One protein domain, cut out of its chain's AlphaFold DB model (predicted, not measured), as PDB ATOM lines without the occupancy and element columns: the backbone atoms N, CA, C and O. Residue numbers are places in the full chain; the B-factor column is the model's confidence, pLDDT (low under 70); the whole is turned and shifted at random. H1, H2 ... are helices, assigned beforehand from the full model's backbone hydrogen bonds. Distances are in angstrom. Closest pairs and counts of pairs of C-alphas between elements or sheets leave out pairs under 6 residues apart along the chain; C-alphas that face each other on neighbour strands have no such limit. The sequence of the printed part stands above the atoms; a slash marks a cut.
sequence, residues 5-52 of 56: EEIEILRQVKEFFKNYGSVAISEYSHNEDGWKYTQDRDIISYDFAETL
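What this domain is: This is residues 5 to 52 of the 56 residues of the protein "DUF4065 domain-containing protein" of Caldibacillus thermoamylovorans (UniProt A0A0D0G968). The four helices follow one another round an open U with an empty middle: H1 is one arm, H2 lies at the base, and short H3 and H4 make the other arm. Residues 5 to 16 of H1 stick out free. The 48 printed residues, all helix in class with no named strand, are loose, with a radius of gyration of the C-alphas of 12.4 A and spans of 30 by 27 by 16 A.

How they stand to each other: H1, residues 5 to 17, and H2, residues 22 to 29, are close but not clearly touching; their closest C-alphas, Phe 17 and Ile 25, are 7.3 A apart. They run opposite ways at a steep tilt of 67 degrees. H3, residues 33 to 37, is close to H2 but not clearly touching; the closest C-alphas, Ser 29 and Trp 35, are 6.9 A apart. H3 and H4, residues 46 to 51, only just touch, with 3 pairs of C-alphas within 8 A, the closest Gly 34 and Phe 48 at 5.3 A. H1 is apart from H3 and H4. In H1, H2 and H3 every O i to N i+4 pair is within hydrogen-bond range; in H4 0 of 2 are, but 3 of 3 O i to N i+3 pairs.

Where its parts are: H1 begins at C-alpha 5 (-57.923, 3.432, -42.378) and is 18.7 A long; H2 is 10.6 A, H3 5.8 A, and H4 10.0 A, ending at C-alpha 51 (-49.467, 20.944, -44.392).

The domain as a whole: The two farthest C-alphas, Glu 5 and Asp 40, are 32.4 A apart. The printed part has no cut, no link is long, and no printed residue is under 70 in pLDDT.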
ATOM      1  N   GLU A   5     -58.435   2.111 -42.040       95.50
ATOM      2  CA  GLU A   5     -57.923   3.432 -42.378       95.50
ATOM      3  C   GLU A   5     -56.667   3.755 -41.551       95.50
ATOM      4  O   GLU A   5     -55.635   4.130 -42.096       95.50
ATOM      5  N   GLU A   6     -56.706   3.498 -40.246       96.00
ATOM      6  CA  GLU A   6     -55.576   3.651 -39.328       96.00
ATOM      7  C   GLU A   6     -54.412   2.723 -39.703       96.00
ATOM      8  O   GLU A   6     -53.253   3.135 -39.667       96.00
ATOM      9  N   ILE A   7     -54.694   1.477 -40.103       96.75
ATOM     10  CA  ILE A   7     -53.656   0.544 -40.573       96.75
ATOM     11  C   ILE A   7     -52.980   1.068 -41.844       96.75
ATOM     12  O   ILE A   7     -51.762   0.929 -41.982       96.75
ATOM     13  N   GLU A   8     -53.742   1.657 -42.764       94.81
ATOM     14  CA  GLU A   8     -53.197   2.209 -44.002       94.81
ATOM     15  C   GLU A   8     -52.301   3.421 -43.730       94.81
ATOM     16  O   GLU A   8     -51.172   3.461 -44.218       94.81
ATOM     17  N   ILE A   9     -52.725   4.332 -42.848       93.62
ATOM     18  CA  ILE A   9     -51.896   5.463 -42.398       93.62
ATOM     19  C   ILE A   9     -50.569   4.959 -41.811       93.62
ATOM     20  O   ILE A   9     -49.493   5.433 -42.180       93.62
ATOM     21  N   LEU A  10     -50.610   3.939 -40.945       94.19
ATOM     22  CA  LEU A  10     -49.396   3.353 -40.370       94.19
ATOM     23  C   LEU A  10     -48.468   2.754 -41.440       94.19
ATOM     24  O   LEU A  10     -47.244   2.838 -41.305       94.19
ATOM     25  N   ARG A  11     -49.016   2.153 -42.508       95.12
ATOM     26  CA  ARG A  11     -48.208   1.657 -43.634       95.12
ATOM     27  C   ARG A  11     -47.566   2.797 -44.413       95.12
ATOM     28  O   ARG A  11     -46.383   2.682 -44.722       95.12
ATOM     29  N   GLN A  12     -48.299   3.869 -44.701       94.56
ATOM     30  CA  GLN A  12     -47.783   5.026 -45.437       94.56
ATOM     31  C   GLN A  12     -46.618   5.686 -44.695       94.56
ATOM     32  O   GLN A  12     -45.533   5.822 -45.258       94.56
ATOM     33  N   VAL A  13     -46.795   5.978 -43.401       94.06
ATOM     34  CA  VAL A  13     -45.736   6.546 -42.548       94.06
ATOM     35  C   VAL A  13     -44.510   5.628 -42.519       94.06
ATOM     36  O   VAL A  13     -43.377   6.084 -42.690       94.06
ATOM     37  N   LYS A  14     -44.720   4.314 -42.354       94.88
ATOM     38  CA  LYS A  14     -43.630   3.333 -42.353       94.88
ATOM     39  C   LYS A  14     -42.877   3.310 -43.683       94.88
ATOM     40  O   LYS A  14     -41.649   3.271 -43.674       94.88
ATOM     41  N   GLU A  15     -43.582   3.278 -44.811       95.75
ATOM     42  CA  GLU A  15     -42.954   3.207 -46.133       95.75
ATOM     43  C   GLU A  15     -42.214   4.494 -46.496       95.75
ATOM     44  O   GLU A  15     -41.140   4.410 -47.096       95.75
ATOM     45  N   PHE A  16     -42.729   5.656 -46.088       95.38
ATOM     46  CA  PHE A  16     -42.070   6.948 -46.277       95.38
ATOM     47  C   PHE A  16     -40.721   7.001 -45.544       95.38
ATOM     48  O   PHE A  16     -39.682   7.280 -46.146       95.38
ATOM     49  N   PHE A  17     -40.705   6.633 -44.259       95.38
ATOM     50  CA  PHE A  17     -39.504   6.704 -43.424       95.38
ATOM     51  C   PHE A  17     -38.615   5.452 -43.457       95.38
ATOM     52  O   PHE A  17     -37.613   5.404 -42.746       95.38
ATOM     53  N   LYS A  18     -38.911   4.435 -44.277       96.69
ATOM     54  CA  LYS A  18     -38.214   3.128 -44.225       96.69
ATOM     55  C   LYS A  18     -36.691   3.187 -44.379       96.69
ATOM     56  O   LYS A  18     -35.998   2.300 -43.891       96.69
ATOM     57  N   ASN A  19     -36.187   4.208 -45.071       97.38
ATOM     58  CA  ASN A  19     -34.760   4.416 -45.327       97.38
ATOM     59  C   ASN A  19     -34.158   5.546 -44.475       97.38
ATOM     60  O   ASN A  19     -32.991   5.890 -44.654       97.38
ATOM     61  N   TYR A  20     -34.943   6.147 -43.582       97.19
ATOM     62  CA  TYR A  20     -34.502   7.248 -42.741       97.19
ATOM     63  C   TYR A  20     -33.929   6.702 -41.433       97.19
ATOM     64  O   TYR A  20     -34.527   5.859 -40.765       97.19
ATOM     65  N   GLY A  21     -32.761   7.214 -41.043       97.44
ATOM     66  CA  GLY A  21     -32.274   7.091 -39.671       97.44
ATOM     67  C   GLY A  21     -32.937   8.125 -38.759       97.44
ATOM     68  O   GLY A  21     -33.514   9.099 -39.236       97.44
ATOM     69  N   SER A  22     -32.798   7.965 -37.441       96.94
ATOM     70  CA  SER A  22     -33.390   8.883 -36.452       96.94
ATOM     71  C   SER A  22     -33.010  10.352 -36.672       96.94
ATOM     72  O   SER A  22     -33.858  11.226 -36.525       96.94
ATOM     73  N   VAL A  23     -31.763  10.621 -37.073       97.88
ATOM     74  CA  VAL A  23     -31.291  11.977 -37.402       97.88
ATOM     75  C   VAL A  23     -32.068  12.555 -38.583       97.88
ATOM     76  O   VAL A  23     -32.606  13.648 -38.474       97.88
ATOM     77  N   ALA A  24     -32.205  11.793 -39.671       97.56
ATOM     78  CA  ALA A  24     -32.920  12.240 -40.863       97.56
ATOM     79  C   ALA A  24     -34.418  12.463 -40.590       97.56
ATOM     80  O   ALA A  24     -35.006  13.389 -41.137       97.56
ATOM     81  N   ILE A  25     -35.036  11.650 -39.724       96.19
ATOM     82  CA  ILE A  25     -36.423  11.874 -39.281       96.19
ATOM     83  C   ILE A  25     -36.523  13.188 -38.496       96.19
ATOM     84  O   ILE A  25     -37.420  13.981 -38.750       96.19
ATOM     85  N   SER A  26     -35.588  13.455 -37.578       96.50
ATOM     86  CA  SER A  26     -35.579  14.710 -36.814       96.50
ATOM     87  C   SER A  26     -35.383  15.930 -37.714       96.50
ATOM     88  O   SER A  26     -36.072  16.929 -37.542       96.50
ATOM     89  N   GLU A  27     -34.468  15.855 -38.682       97.12
ATOM     90  CA  GLU A  27     -34.249  16.921 -39.666       97.12
ATOM     91  C   GLU A  27     -35.482  17.148 -40.545       97.12
ATOM     92  O   GLU A  27     -35.822  18.295 -40.835       97.12
ATOM     93  N   TYR A  28     -36.181  16.077 -40.935       95.94
ATOM     94  CA  TYR A  28     -37.459  16.175 -41.633       95.94
ATOM     95  C   TYR A  28     -38.500  16.906 -40.774       95.94
ATOM     96  O   TYR A  28     -39.049  17.907 -41.224       95.94
ATOM     97  N   SER A  29     -38.706  16.489 -39.520       93.94
ATOM     98  CA  SER A  29     -39.686  17.125 -38.631       93.94
ATOM     99  C   SER A  29     -39.365  18.586 -38.318       93.94
ATOM    100  O   SER A  29     -40.269  19.411 -38.235       93.94
ATOM    101  N   HIS A  30     -38.085  18.964 -38.235       95.44
ATOM    102  CA  HIS A  30     -37.696  20.372 -38.083       95.44
ATOM    103  C   HIS A  30     -38.036  21.243 -39.306       95.44
ATOM    104  O   HIS A  30     -37.994  22.473 -39.229       95.44
ATOM    105  N   ASN A  31     -38.350  20.623 -40.446       95.12
ATOM    106  CA  ASN A  31     -38.803  21.318 -41.640       95.12
ATOM    107  C   ASN A  31     -40.329  21.430 -41.747       95.12
ATOM    108  O   ASN A  31     -40.789  22.142 -42.639       95.12
ATOM    109  N   GLU A  32     -41.099  20.794 -40.866       95.69
ATOM    110  CA  GLU A  32     -42.559  20.880 -40.868       95.69
ATOM    111  C   GLU A  32     -43.027  22.247 -40.348       95.69
ATOM    112  O   GLU A  32     -42.419  22.839 -39.451       95.69
ATOM    113  N   ASP A  33     -44.130  22.750 -40.901       96.62
ATOM    114  CA  ASP A  33     -44.681  24.062 -40.546       96.62
ATOM    115  C   ASP A  33     -45.034  24.144 -39.058       96.62
ATOM    116  O   ASP A  33     -44.736  25.141 -38.399       96.62
ATOM    117  N   GLY A  34     -45.557  23.051 -38.492       96.19
ATOM    118  CA  GLY A  34     -45.833  22.958 -37.061       96.19
ATOM    119  C   GLY A  34     -44.595  23.190 -36.194       96.19
ATOM    120  O   GLY A  34     -44.697  23.860 -35.171       96.19
ATOM    121  N   TRP A  35     -43.420  22.717 -36.617       96.19
ATOM    122  CA  TRP A  35     -42.163  22.996 -35.921       96.19
ATOM    123  C   TRP A  35     -41.684  24.431 -36.162       96.19
ATOM    124  O   TRP A  35     -41.313  25.131 -35.225       96.19
ATOM    125  N   LYS A  36     -41.701  24.888 -37.417       96.88
ATOM    126  CA  LYS A  36     -41.174  26.206 -37.812       96.88
ATOM    127  C   LYS A  36     -41.950  27.381 -37.222       96.88
ATOM    128  O   LYS A  36     -41.359  28.435 -36.985       96.88
ATOM    129  N   TYR A  37     -43.260  27.225 -37.045       97.25
ATOM    130  CA  TYR A  37     -44.169  28.315 -36.691       97.25
ATOM    131  C   TYR A  37     -44.744  28.216 -35.271       97.25
ATOM    132  O   TYR A  37     -45.501  29.099 -34.870       97.25
ATOM    133  N   THR A  38     -44.358  27.201 -34.491       97.69
ATOM    134  CA  THR A  38     -44.700  27.088 -33.062       97.69
ATOM    135  C   THR A  38     -43.494  27.483 -32.215       97.69
ATOM    136  O   THR A  38     -42.370  27.088 -32.513       97.69
ATOM    137  N   GLN A  39     -43.697  28.280 -31.162       96.31
ATOM    138  CA  GLN A  39     -42.592  28.662 -30.282       96.31
ATOM    139  C   GLN A  39     -42.137  27.485 -29.416       96.31
ATOM    140  O   GLN A  39     -42.907  26.576 -29.098       96.31
ATOM    141  N   ASP A  40     -40.880  27.530 -28.980       95.19
ATOM    142  CA  ASP A  40     -40.354  26.570 -28.019       95.19
ATOM    143  C   ASP A  40     -41.268  26.482 -26.791       95.19
ATOM    144  O   ASP A  40     -41.522  27.481 -26.117       95.19
ATOM    145  N   ARG A  41     -41.671  25.248 -26.457       95.25
ATOM    146  CA  ARG A  41     -42.562  24.886 -25.336       95.25
ATOM    147  C   ARG A  41     -44.046  25.195 -25.535       95.25
ATOM    148  O   ARG A  41     -44.820  24.880 -24.629       95.25
ATOM    149  N   ASP A  42     -44.445  25.705 -26.693       96.94
ATOM    150  CA  ASP A  42     -45.855  25.810 -27.053       96.94
ATOM    151  C   ASP A  42     -46.387  24.500 -27.652       96.94
ATOM    152  O   ASP A  42     -45.645  23.623 -28.101       96.94
ATOM    153  N   ILE A  43     -47.712  24.353 -27.620       97.38
ATOM    154  CA  ILE A  43     -48.406  23.204 -28.206       97.38
ATOM    155  C   ILE A  43     -48.568  23.448 -29.706       97.38
ATOM    156  O   ILE A  43     -49.151  24.452 -30.112       97.38
ATOM    157  N   ILE A  44     -48.109  22.499 -30.523       97.06
ATOM    158  CA  ILE A  44     -48.337  22.513 -31.972       97.06
ATOM    159  C   ILE A  44     -49.832  22.280 -32.238       97.06
ATOM    160  O   ILE A  44     -50.388  21.265 -31.810       97.06
ATOM    161  N   SER A  45     -50.481  23.219 -32.935       97.31
ATOM    162  CA  SER A  45     -51.890  23.080 -33.339       97.31
ATOM    163  C   SER A  45     -52.068  21.928 -34.329       97.31
ATOM    164  O   SER A  45     -51.217  21.696 -35.187       97.31
ATOM    165  N   TYR A  46     -53.217  21.253 -34.266       96.06
ATOM    166  CA  TYR A  46     -53.574  20.237 -35.257       96.06
ATOM    167  C   TYR A  46     -53.842  20.835 -36.647       96.06
ATOM    168  O   TYR A  46     -53.792  20.104 -37.627       96.06
ATOM    169  N   ASP A  47     -54.044  22.150 -36.762       96.81
ATOM    170  CA  ASP A  47     -54.221  22.827 -38.058       96.81
ATOM    171  C   ASP A  47     -53.011  22.615 -38.987       96.81
ATOM    172  O   ASP A  47     -53.154  22.533 -40.204       96.81
ATOM    173  N   PHE A  48     -51.811  22.431 -38.424       95.94
ATOM    174  CA  PHE A  48     -50.615  22.113 -39.207       95.94
ATOM    175  C   PHE A  48     -50.651  20.715 -39.844       95.94
ATOM    176  O   PHE A  48     -49.852  20.445 -40.743       95.94
ATOM    177  N   ALA A  49     -51.585  19.839 -39.451       93.62
ATOM    178  CA  ALA A  49     -51.777  18.542 -40.098       93.62
ATOM    179  C   ALA A  49     -52.113  18.686 -41.594       93.62
ATOM    180  O   ALA A  49     -51.736  17.824 -42.382       93.62
ATOM    181  N   GLU A  50     -52.753  19.792 -41.995       93.38
ATOM    182  CA  GLU A  50     -53.103  20.088 -43.394       93.38
ATOM    183  C   GLU A  50     -51.877  20.332 -44.289       93.38
ATOM    184  O   GLU A  50     -51.974  20.251 -45.510       93.38
ATOM    185  N   THR A  51     -50.724  20.633 -43.687       94.38
ATOM    186  CA  THR A  51     -49.467  20.944 -44.392       94.38
ATOM    187  C   THR A  51     -48.454  19.798 -44.382       94.38
ATOM    188  O   THR A  51     -47.355  19.940 -44.923       94.38
ATOM    189  N   LEU A  52     -48.789  18.661 -43.764       92.06
ATOM    190  CA  LEU A  52     -47.891  17.508 -43.711       92.06
ATOM    191  C   LEU A  52     -47.656  16.953 -45.115       92.06
ATOM    192  O   LEU A  52     -48.597  16.628 -45.825       92.06
TER     193      LEU A  52